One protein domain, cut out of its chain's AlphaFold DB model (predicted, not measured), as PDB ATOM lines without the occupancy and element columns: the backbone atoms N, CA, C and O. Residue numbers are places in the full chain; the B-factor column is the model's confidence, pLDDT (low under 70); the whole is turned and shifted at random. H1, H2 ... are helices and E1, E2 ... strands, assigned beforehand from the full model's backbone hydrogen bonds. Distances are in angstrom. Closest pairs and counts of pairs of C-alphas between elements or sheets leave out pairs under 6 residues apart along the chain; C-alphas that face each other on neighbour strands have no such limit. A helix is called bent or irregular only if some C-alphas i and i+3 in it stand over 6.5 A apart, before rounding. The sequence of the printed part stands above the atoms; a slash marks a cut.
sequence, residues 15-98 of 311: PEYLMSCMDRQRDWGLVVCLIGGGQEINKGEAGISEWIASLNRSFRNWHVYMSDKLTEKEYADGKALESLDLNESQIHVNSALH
ATOM      1  N   PRO A  15      89.876 204.760 207.197       86.50
ATOM      2  CA  PRO A  15      88.939 205.383 206.262       86.50
ATOM      3  C   PRO A  15      89.616 206.367 205.310       86.50
ATOM      4  O   PRO A  15      89.447 206.271 204.095       86.50
ATOM      5  N   GLU A  16      90.440 207.272 205.843       88.69
ATOM      6  CA  GLU A  16      91.108 208.313 205.061       88.69
ATOM      7  C   GLU A  16      92.056 207.716 204.016       88.69
ATOM      8  O   GLU A  16      92.065 208.133 202.855       88.69
ATOM      9  N   TYR A  17      92.809 206.679 204.386       88.44
ATOM     10  CA  TYR A  17      93.677 205.993 203.440       88.44
ATOM     11  C   TYR A  17      92.889 205.273 202.347       88.44
ATOM     12  O   TYR A  17      93.238 205.399 201.170       88.44
ATOM     13  N   LEU A  18      91.838 204.532 202.709       89.19
ATOM     14  CA  LEU A  18      91.019 203.795 201.751       89.19
ATOM     15  C   LEU A  18      90.349 204.753 200.764       89.19
ATOM     16  O   LEU A  18      90.480 204.574 199.551       89.19
ATOM     17  N   MET A  19      89.730 205.819 201.269       89.75
ATOM     18  CA  MET A  19      89.133 206.866 200.443       89.75
ATOM     19  C   MET A  19      90.167 207.531 199.535       89.75
ATOM     20  O   MET A  19      89.930 207.627 198.336       89.75
ATOM     21  N   SER A  20      91.360 207.868 200.043       90.25
ATOM     22  CA  SER A  20      92.436 208.446 199.216       90.25
ATOM     23  C   SER A  20      92.870 207.538 198.063       90.25
ATOM     24  O   SER A  20      93.402 208.012 197.061       90.25
ATOM     25  N   CYS A  21      92.694 206.220 198.199       89.81
ATOM     26  CA  CYS A  21      92.988 205.275 197.131       89.81
ATOM     27  C   CYS A  21      91.907 205.283 196.052       89.81
ATOM     28  O   CYS A  21      92.246 205.225 194.870       89.81
ATOM     29  N   MET A  22      90.644 205.375 196.462       90.56
ATOM     30  CA  MET A  22      89.498 205.416 195.557       90.56
ATOM     31  C   MET A  22      89.386 206.762 194.834       90.56
ATOM     32  O   MET A  22      89.094 206.787 193.647       90.56
ATOM     33  N   ASP A  23      89.723 207.863 195.507       88.88
ATOM     34  CA  ASP A  23      89.674 209.229 194.962       88.88
ATOM     35  C   ASP A  23      90.680 209.466 193.815       88.88
ATOM     36  O   ASP A  23      90.566 210.414 193.046       88.88
ATOM     37  N   ARG A  24      91.673 208.576 193.660       89.62
ATOM     38  CA  ARG A  24      92.619 208.601 192.529       89.62
ATOM     39  C   ARG A  24      92.023 208.069 191.222       89.62
ATOM     40  O   ARG A  24      92.648 208.245 190.174       89.62
ATOM     41  N   GLN A  25      90.880 207.385 191.274       89.00
ATOM     42  CA  GLN A  25      90.213 206.876 190.076       89.00
ATOM     43  C   GLN A  25      89.547 208.026 189.315       89.00
ATOM     44  O   GLN A  25      89.024 208.960 189.913       89.00
ATOM     45  N   ARG A  26      89.612 207.992 187.978       86.44
ATOM     46  CA  ARG A  26      89.137 209.096 187.118       86.44
ATOM     47  C   ARG A  26      87.659 208.998 186.745       86.44
ATOM     48  O   ARG A  26      87.119 209.961 186.212       86.44
ATOM     49  N   ASP A  27      87.050 207.839 186.945       88.19
ATOM     50  CA  ASP A  27      85.681 207.520 186.563       88.19
ATOM     51  C   ASP A  27      84.738 207.570 187.770       88.19
ATOM     52  O   ASP A  27      83.999 208.540 187.924       88.19
ATOM     53  N   TRP A  28      84.757 206.552 188.630       88.25
ATOM     54  CA  TRP A  28      83.944 206.485 189.839       88.25
ATOM     55  C   TRP A  28      84.552 205.517 190.856       88.25
ATOM     56  O   TRP A  28      85.267 204.573 190.524       88.25
ATOM     57  N   GLY A  29      84.237 205.746 192.127       89.25
ATOM     58  CA  GLY A  29      84.583 204.855 193.223       89.25
ATOM     59  C   GLY A  29      83.376 204.660 194.126       89.25
ATOM     60  O   GLY A  29      82.621 205.596 194.374       89.25
ATOM     61  N   LEU A  30      83.202 203.442 194.627       91.38
ATOM     62  CA  LEU A  30      82.205 203.131 195.643       91.38
ATOM     63  C   LEU A  30      82.897 202.446 196.812       91.38
ATOM     64  O   LEU A  30      83.637 201.479 196.629       91.38
ATOM     65  N   VAL A  31      82.625 202.942 198.011       90.69
ATOM     66  CA  VAL A  31      83.044 202.311 199.256       90.69
ATOM     67  C   VAL A  31      81.787 201.845 199.973       90.69
ATOM     68  O   VAL A  31      80.930 202.654 200.318       90.69
ATOM     69  N   VAL A  32      81.671 200.533 200.170       89.06
ATOM     70  CA  VAL A  32      80.570 199.929 200.927       89.06
ATOM     71  C   VAL A  32      81.089 199.573 202.313       89.06
ATOM     72  O   VAL A  32      81.936 198.691 202.453       89.06
ATOM     73  N   CYS A  33      80.575 200.257 203.332       83.81
ATOM     74  CA  CYS A  33      80.944 200.026 204.724       83.81
ATOM     75  C   CYS A  33      79.847 199.228 205.429       83.81
ATOM     76  O   CYS A  33      78.729 199.713 205.588       83.81
ATOM     77  N   LEU A  34      80.174 198.022 205.894       80.94
ATOM     78  CA  LEU A  34      79.325 197.288 206.830       80.94
ATOM     79  C   LEU A  34      79.686 197.732 208.245       80.94
ATOM     80  O   LEU A  34      80.725 197.345 208.776       80.94
ATOM     81  N   ILE A  35      78.848 198.587 208.825       74.00
ATOM     82  CA  ILE A  35      79.079 199.173 210.146       74.00
ATOM     83  C   ILE A  35      78.203 198.431 211.153       74.00
ATOM     84  O   ILE A  35      76.980 198.500 211.082       74.00
ATOM     85  N   GLY A  36      78.840 197.720 212.080       71.12
ATOM     86  CA  GLY A  36      78.192 197.172 213.267       71.12
ATOM     87  C   GLY A  36      78.755 197.856 214.506       71.12
ATOM     88  O   GLY A  36      79.968 198.035 214.596       71.12
ATOM     89  N   GLY A  37      77.891 198.244 215.441       68.75
ATOM     90  CA  GLY A  37      78.324 198.856 216.694       68.75
ATOM     91  C   GLY A  37      79.076 197.875 217.601       68.75
ATOM     92  O   GLY A  37      78.755 196.685 217.678       68.75
ATOM     93  N   GLY A  38      80.078 198.376 218.325       68.94
ATOM     94  CA  GLY A  38      80.662 197.679 219.471       68.94
ATOM     95  C   GLY A  38      81.664 196.572 219.131       68.94
ATOM     96  O   GLY A  38      81.885 195.673 219.949       68.94
ATOM     97  N   GLN A  39      82.274 196.602 217.949       71.00
ATOM     98  CA  GLN A  39      83.378 195.701 217.581       71.00
ATOM     99  C   GLN A  39      84.689 196.445 217.311       71.00
ATOM    100  O   GLN A  39      85.655 195.839 216.855       71.00
ATOM    101  N   GLU A  40      84.745 197.737 217.629       80.25
ATOM    102  CA  GLU A  40      85.959 198.541 217.578       80.25
ATOM    103  C   GLU A  40      86.904 198.067 218.684       80.25
ATOM    104  O   GLU A  40      86.624 198.240 219.871       80.25
ATOM    105  N   ILE A  41      88.008 197.433 218.312       73.94
ATOM    106  CA  ILE A  41      88.984 196.867 219.250       73.94
ATOM    107  C   ILE A  41      90.406 197.356 218.968       73.94
ATOM    108  O   ILE A  41      91.256 197.322 219.866       73.94
ATOM    109  N   ASN A  42      90.689 197.838 217.753       77.19
ATOM    110  CA  ASN A  42      92.009 198.334 217.379       77.19
ATOM    111  C   ASN A  42      92.157 199.838 217.625       77.19
ATOM    112  O   ASN A  42      91.240 200.641 217.482       77.19
ATOM    113  N   LYS A  43      93.389 200.250 217.932       65.75
ATOM    114  CA  LYS A  43      93.726 201.667 218.077       65.75
ATOM    115  C   LYS A  43      93.509 202.400 216.748       65.75
ATOM    116  O   LYS A  43      94.231 202.138 215.789       65.75
ATOM    117  N   GLY A  44      92.614 203.384 216.754       64.25
ATOM    118  CA  GLY A  44      92.253 204.165 215.566       64.25
ATOM    119  C   GLY A  44      90.958 203.695 214.905       64.25
ATOM    120  O   GLY A  44      90.453 204.393 214.035       64.25
ATOM    121  N   GLU A  45      90.384 202.574 215.351       67.94
ATOM    122  CA  GLU A  45      88.982 202.274 215.082       67.94
ATOM    123  C   GLU A  45      88.137 203.169 215.992       67.94
ATOM    124  O   GLU A  45      88.147 203.017 217.214       67.94
ATOM    125  N   ALA A  46      87.443 204.142 215.407       66.06
ATOM    126  CA  ALA A  46      86.396 204.913 216.082       66.06
ATOM    127  C   ALA A  46      85.030 204.688 215.406       66.06
ATOM    128  O   ALA A  46      84.157 205.554 215.440       66.06
ATOM    129  N   GLY A  47      84.877 203.537 214.739       76.25
ATOM    130  CA  GLY A  47      83.670 203.164 214.013       76.25
ATOM    131  C   GLY A  47      83.302 204.201 212.949       76.25
ATOM    132  O   GLY A  47      84.162 204.719 212.233       76.25
ATOM    133  N   ILE A  48      82.012 204.525 212.868       80.44
ATOM    134  CA  ILE A  48      81.474 205.509 211.917       80.44
ATOM    135  C   ILE A  48      82.021 206.930 212.134       80.44
ATOM    136  O   ILE A  48      82.139 207.690 211.174       80.44
ATOM    137  N   SER A  49      82.415 207.289 213.360       81.31
ATOM    138  CA  SER A  49      82.907 208.635 213.677       81.31
ATOM    139  C   SER A  49      84.175 208.987 212.895       81.31
ATOM    140  O   SER A  49      84.317 210.119 212.437       81.31
ATOM    141  N   GLU A  50      85.077 208.022 212.683       84.00
ATOM    142  CA  GLU A  50      86.307 208.254 211.910       84.00
ATOM    143  C   GLU A  50      86.023 208.405 210.408       84.00
ATOM    144  O   GLU A  50      86.679 209.198 209.728       84.00
ATOM    145  N   TRP A  51      85.015 207.693 209.889       87.19
ATOM    146  CA  TRP A  51      84.539 207.875 208.515       87.19
ATOM    147  C   TRP A  51      83.990 209.287 208.310       87.19
ATOM    148  O   TRP A  51      84.397 209.968 207.369       87.19
ATOM    149  N   ILE A  52      83.135 209.757 209.223       87.50
ATOM    150  CA  ILE A  52      82.578 211.118 209.194       87.50
ATOM    151  C   ILE A  52      83.695 212.164 209.296       87.50
ATOM    152  O   ILE A  52      83.745 213.101 208.502       87.50
ATOM    153  N   ALA A  53      84.638 211.986 210.225       87.56
ATOM    154  CA  ALA A  53      85.766 212.901 210.383       87.56
ATOM    155  C   ALA A  53      86.634 212.978 209.116       87.56
ATOM    156  O   ALA A  53      87.054 214.068 208.724       87.56
ATOM    157  N   SER A  54      86.869 211.842 208.451       89.25
ATOM    158  CA  SER A  54      87.629 211.772 207.196       89.25
ATOM    159  C   SER A  54      86.893 212.471 206.048       89.25
ATOM    160  O   SER A  54      87.492 213.285 205.339       89.25
ATOM    161  N   LEU A  55      85.583 212.222 205.908       91.19
ATOM    162  CA  LEU A  55      84.708 212.890 204.935       91.19
ATOM    163  C   LEU A  55      84.761 214.413 205.094       91.19
ATOM    164  O   LEU A  55      85.060 215.135 204.140       91.19
ATOM    165  N   ASN A  56      84.579 214.888 206.326       90.50
ATOM    166  CA  ASN A  56      84.612 216.309 206.652       90.50
ATOM    167  C   ASN A  56      86.006 216.929 206.483       90.50
ATOM    168  O   ASN A  56      86.120 218.124 206.223       90.50
ATOM    169  N   ARG A  57      87.096 216.179 206.653       89.50
ATOM    170  CA  ARG A  57      88.442 216.755 206.530       89.50
ATOM    171  C   ARG A  57      88.869 216.919 205.076       89.50
ATOM    172  O   ARG A  57      89.426 217.960 204.729       89.50
ATOM    173  N   SER A  58      88.655 215.894 204.252       89.06
ATOM    174  CA  SER A  58      89.385 215.778 202.980       89.06
ATOM    175  C   SER A  58      88.563 215.293 201.792       89.06
ATOM    176  O   SER A  58      89.032 215.430 200.667       89.06
ATOM    177  N   PHE A  59      87.340 214.792 201.989       91.00
ATOM    178  CA  PHE A  59      86.570 214.140 200.923       91.00
ATOM    179  C   PHE A  59      85.189 214.777 200.716       91.00
ATOM    180  O   PHE A  59      84.171 214.096 200.632       91.00
ATOM    181  N   ARG A  60      85.162 216.110 200.584       88.19
ATOM    182  CA  ARG A  60      83.931 216.923 200.483       88.19
ATOM    183  C   ARG A  60      83.088 216.686 199.228       88.19
ATOM    184  O   ARG A  60      81.932 217.084 199.203       88.19
ATOM    185  N   ASN A  61      83.640 216.048 198.198       89.50
ATOM    186  CA  ASN A  61      82.928 215.763 196.947       89.50
ATOM    187  C   ASN A  61      82.181 214.420 196.971       89.50
ATOM    188  O   ASN A  61      81.435 214.115 196.044       89.50
ATOM    189  N   TRP A  62      82.383 213.605 198.006       92.88
ATOM    190  CA  TRP A  62      81.755 212.294 198.098       92.88
ATOM    191  C   TRP A  62      80.270 212.412 198.438       92.88
ATOM    192  O   TRP A  62      79.851 213.292 199.186       92.88
ATOM    193  N   HIS A  63      79.474 211.504 197.878       93.56
ATOM    194  CA  HIS A  63      78.082 211.316 198.262       93.56
ATOM    195  C   HIS A  63      78.006 210.223 199.327       93.56
ATOM    196  O   HIS A  63      78.633 209.170 199.191       93.56
ATOM    197  N   VAL A  64      77.234 210.468 200.382       93.06
ATOM    198  CA  VAL A  64      77.089 209.568 201.525       93.06
ATOM    199  C   VAL A  64      75.678 209.006 201.537       93.06
ATOM    200  O   VAL A  64      74.703 209.747 201.622       93.06
ATOM    201  N   TYR A  65      75.586 207.681 201.479       92.25
ATOM    202  CA  TYR A  65      74.338 206.933 201.580       92.25
ATOM    203  C   TYR A  65      74.314 206.200 202.916       92.25
ATOM    204  O   TYR A  65      75.244 205.452 203.218       92.25
ATOM    205  N   MET A  66      73.280 206.418 203.731       89.06
ATOM    206  CA  MET A  66      73.246 205.887 205.095       89.06
ATOM    207  C   MET A  66      71.845 205.511 205.586       89.06
ATOM    208  O   MET A  66      70.837 205.999 205.081       89.06
ATOM    209  N   SER A  67      71.786 204.620 206.578       87.62
ATOM    210  CA  SER A  67      70.540 204.235 207.246       87.62
ATOM    211  C   SER A  67      70.063 205.322 208.214       87.62
ATOM    212  O   SER A  67      70.864 205.975 208.879       87.62
ATOM    213  N   ASP A  68      68.745 205.446 208.352       82.75
ATOM    214  CA  ASP A  68      68.059 206.259 209.364       82.75
ATOM    215  C   ASP A  68      68.340 205.823 210.820       82.75
ATOM    216  O   ASP A  68      68.174 206.617 211.749       82.75
ATOM    217  N   LYS A  69      68.820 204.589 211.030       77.56
ATOM    218  CA  LYS A  69      69.163 204.010 212.342       77.56
ATOM    219  C   LYS A  69      70.533 204.398 212.885       77.56
ATOM    220  O   LYS A  69      70.818 204.162 214.053       77.56
ATOM    221  N   LEU A  70      71.368 205.067 212.093       71.50
ATOM    222  CA  LEU A  70      72.670 205.575 212.553       71.50
ATOM    223  C   LEU A  70      72.550 206.791 213.500       71.50
ATOM    224  O   LEU A  70      73.549 207.413 213.847       71.50
ATOM    225  N   THR A  71      71.329 207.120 213.925       64.12
ATOM    226  CA  THR A  71      70.991 208.090 214.978       64.12
ATOM    227  C   THR A  71      70.916 207.458 216.376       64.12
ATOM    228  O   THR A  71      70.704 208.153 217.369       64.12
ATOM    229  N   GLU A  72      71.102 206.140 216.493       63.97
ATOM    230  CA  GLU A  72      71.142 205.442 217.779       63.97
ATOM    231  C   GLU A  72      72.487 205.651 218.501       63.97
ATOM    232  O   GLU A  72      73.528 205.829 217.871       63.97
ATOM    233  N   LYS A  73      72.484 205.608 219.845       60.19
ATOM    234  CA  LYS A  73      73.669 205.899 220.685       60.19
ATOM    235  C   LYS A  73      74.898 205.052 220.352       60.19
ATOM    236  O   LYS A  73      76.016 205.495 220.579       60.19
ATOM    237  N   GLU A  74      74.693 203.850 219.826       61.75
ATOM    238  CA  GLU A  74      75.771 202.934 219.447       61.75
ATOM    239  C   GLU A  74      76.576 203.424 218.227       61.75
ATOM    240  O   GLU A  74      77.675 202.932 217.983       61.75
ATOM    241  N   TYR A  75      76.072 204.422 217.491       63.19
ATOM    242  CA  TYR A  75      76.689 204.981 216.290       63.19
ATOM    243  C   TYR A  75      76.987 206.476 216.482       63.19
ATOM    244  O   TYR A  75      76.108 207.324 216.345       63.19
ATOM    245  N   ALA A  76      78.244 206.810 216.797       60.25
ATOM    246  CA  ALA A  76      78.697 208.191 217.030       60.25
ATOM    247  C   ALA A  76      77.823 208.977 218.033       60.25
ATOM    248  O   ALA A  76      77.448 210.122 217.773       60.25
ATOM    249  N   ASP A  77      77.451 208.352 219.156       63.50
ATOM    250  CA  ASP A  77      76.558 208.925 220.179       63.50
ATOM    251  C   ASP A  77      75.201 209.411 219.626       63.50
ATOM    252  O   ASP A  77      74.572 210.311 220.186       63.50
ATOM    253  N   GLY A  78      74.745 208.825 218.515       66.69
ATOM    254  CA  GLY A  78      73.506 209.186 217.829       66.69
ATOM    255  C   GLY A  78      73.579 210.460 216.987       66.69
ATOM    256  O   GLY A  78      72.564 210.920 216.470       66.69
ATOM    257  N   LYS A  79      74.776 211.033 216.816       69.19
ATOM    258  CA  LYS A  79      74.999 212.296 216.097       69.19
ATOM    259  C   LYS A  79      75.620 212.109 214.721       69.19
ATOM    260  O   LYS A  79      76.140 213.069 214.157       69.19
ATOM    261  N   ALA A  80      75.598 210.896 214.170       73.56
ATOM    262  CA  ALA A  80      76.274 210.592 212.910       73.56
ATOM    263  C   ALA A  80      75.833 211.523 211.764       73.56
ATOM    264  O   ALA A  80      76.675 212.065 211.053       73.56
ATOM    265  N   LEU A  81      74.521 211.753 211.632       77.12
ATOM    266  CA  LEU A  81      73.957 212.625 210.599       77.12
ATOM    267  C   LEU A  81      74.297 214.103 210.844       77.12
ATOM    268  O   LEU A  81      74.762 214.779 209.936       77.12
ATOM    269  N   GLU A  82      74.116 214.587 212.076       78.25
ATOM    270  CA  GLU A  82      74.399 215.980 212.466       78.25
ATOM    271  C   GLU A  82      75.888 216.337 212.365       78.25
ATOM    272  O   GLU A  82      76.250 217.501 212.225       78.25
ATOM    273  N   SER A  83      76.757 215.332 212.458       83.06
ATOM    274  CA  SER A  83      78.205 215.514 212.405       83.06
ATOM    275  C   SER A  83      78.742 215.587 210.977       83.06
ATOM    276  O   SER A  83      79.918 215.905 210.819       83.06
ATOM    277  N   LEU A  84      77.945 215.281 209.946       86.12
ATOM    278  CA  LEU A  84      78.370 215.403 208.551       86.12
ATOM    279  C   LEU A  84      78.341 216.863 208.099       86.12
ATOM    280  O   LEU A  84      77.304 217.516 208.096       86.12
ATOM    281  N   ASP A  85      79.492 217.343 207.650       88.56
ATOM    282  CA  ASP A  85      79.678 218.683 207.099       88.56
ATOM    283  C   ASP A  85      79.758 218.582 205.565       88.56
ATOM    284  O   ASP A  85      80.796 218.803 204.940       88.56
ATOM    285  N   LEU A  86      78.670 218.131 204.944       87.88
ATOM    286  CA  LEU A  86      78.515 218.008 203.489       87.88
ATOM    287  C   LEU A  86      77.249 218.747 203.050       87.88
ATOM    288  O   LEU A  86      76.368 219.017 203.863       87.88
ATOM    289  N   ASN A  87      77.135 219.058 201.756       88.75
ATOM    290  CA  ASN A  87      75.903 219.654 201.241       88.75
ATOM    291  C   ASN A  87      74.737 218.664 201.373       88.75
ATOM    292  O   ASN A  87      74.917 217.464 201.162       88.75
ATOM    293  N   GLU A  88      73.521 219.159 201.620       85.69
ATOM    294  CA  GLU A  88      72.320 218.315 201.751       85.69
ATOM    295  C   GLU A  88      72.099 217.408 200.528       85.69
ATOM    296  O   GLU A  88      71.710 216.254 200.670       85.69
ATOM    297  N   SER A  89      72.437 217.878 199.321       91.12
ATOM    298  CA  SER A  89      72.342 217.093 198.078       91.12
ATOM    299  C   SER A  89      73.299 215.895 198.009       91.12
ATOM    300  O   SER A  89      73.144 215.014 197.158       91.12
ATOM    301  N   GLN A  90      74.298 215.845 198.888       92.56
ATOM    302  CA  GLN A  90      75.281 214.768 198.976       92.56
ATOM    303  C   GLN A  90      74.934 213.751 200.065       92.56
ATOM    304  O   GLN A  90      75.567 212.698 200.104       92.56
ATOM    305  N   ILE A  91      73.939 214.022 200.912       91.75
ATOM    306  CA  ILE A  91      73.542 213.147 202.017       91.75
ATOM    307  C   ILE A  91      72.216 212.468 201.668       91.75
ATOM    308  O   ILE A  91      71.184 213.111 201.502       91.75
ATOM    309  N   HIS A  92      72.245 211.142 201.572       92.81
ATOM    310  CA  HIS A  92      71.122 210.322 201.128       92.81
ATOM    311  C   HIS A  92      70.753 209.326 202.227       92.81
ATOM    312  O   HIS A  92      71.436 208.321 202.428       92.81
ATOM    313  N   VAL A  93      69.667 209.597 202.952       89.56
ATOM    314  CA  VAL A  93      69.174 208.703 204.009       89.56
ATOM    315  C   VAL A  93      68.167 207.715 203.424       89.56
ATOM    316  O   VAL A  93      67.200 208.115 202.777       89.56
ATOM    317  N   ASN A  94      68.380 206.417 203.645       89.19
ATOM    318  CA  ASN A  94      67.481 205.364 203.180       89.19
ATOM    319  C   ASN A  94      67.407 204.212 204.193       89.19
ATOM    320  O   ASN A  94      68.411 203.559 204.481       89.19
ATOM    321  N   SER A  95      66.205 203.920 204.692       85.94
ATOM    322  CA  SER A  95      65.964 202.835 205.652       85.94
ATOM    323  C   SER A  95      66.270 201.443 205.087       85.94
ATOM    324  O   SER A  95      66.628 200.546 205.846       85.94
ATOM    325  N   ALA A  96      66.240 201.260 203.761       87.31
ATOM    326  CA  ALA A  96      66.633 200.010 203.105       87.31
ATOM    327  C   ALA A  96      68.135 199.689 203.242       87.31
ATOM    328  O   ALA A  96      68.549 198.567 202.960       87.31
ATOM    329  N   LEU A  97      68.955 200.652 203.678       87.12
ATOM    330  CA  LEU A  97      70.368 200.434 204.002       87.12
ATOM    331  C   LEU A  97      70.567 199.879 205.421       87.12
ATOM    332  O   LEU A  97      71.689 199.539 205.792       87.12
ATOM    333  N   HIS A  98      69.503 199.782 206.226       85.44
ATOM    334  CA  HIS A  98      69.560 199.129 207.525       85.44
ATOM    335  C   HIS A  98      69.445 197.612 207.363       85.44
ATOM    336  O   HIS A  98      68.383 197.081 207.034       85.44
TER     337      HIS A  98
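Overview. This is residues 15 to 98 of the 311 residues of the protein "DUF2075 domain-containing protein" of Prevotella sp. CAG:520 (UniProt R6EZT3). With little regular structure, this is mostly loop: helices H1 and H2 pack together at a steep angle on one side, the small sheet of E1 and E2 with short H3 lies on the other, a tight link from H2 to E1 joins the two sides, and long links run from H1 to H2 and from H3 to E2. The 84 printed residues hold H1, H2, E1, H3, E2 in that order, the two strands parallel; the class is mixed, with 29 residues in named elements. The whole is compact, radius of gyration of the C-alphas 12.7 A, spans 36 by 31 by 21 A.

Arrangement. Start with H1, residues 15 to 22, which touches H2, residues 48 to 58, at a steep tilt of 56 degrees, the same way; their closest C-alphas, Glu 16 and Ser 54, are 5.4 A apart. Every O i to N i+4 pair in both is within hydrogen-bond range. Next find E1, residues 64 to 66, parallel to E2, residues 91 to 93, at 16 degrees, with N 92 and O 64 at 2.8 A. With H3, residues 68 to 71, they form a strand-helix-strand unit, parallel neighbour strands with a helix between along the chain; its crossover is right-handed. H3 is only just irregular, C-alphas 68 and 71 being 6.6 A apart, and too short for an O i to N i+4 pair; its one O i to N i+3 pair is not within range. H2 and E2 are apart.

Along the chain. Find C-alpha 15 at (88.939, 205.383, 206.262); H1 runs 10.7 A from there. H2 spans 15.7 A, E1 6.4 A, H3 6.6 A and E2 6.5 A, ending at C-alpha 93, (69.174, 208.703, 204.009).

Size, cuts and confidence. The C-alphas farthest apart, of Arg 26 and Lys 73, are 37.1 A apart. The printed part has no cut; the links H1 to H2 and H3 to E2 are long. Look for pLDDT under 70 at residues 37 to 38, 43 to 46 and 71 to 79.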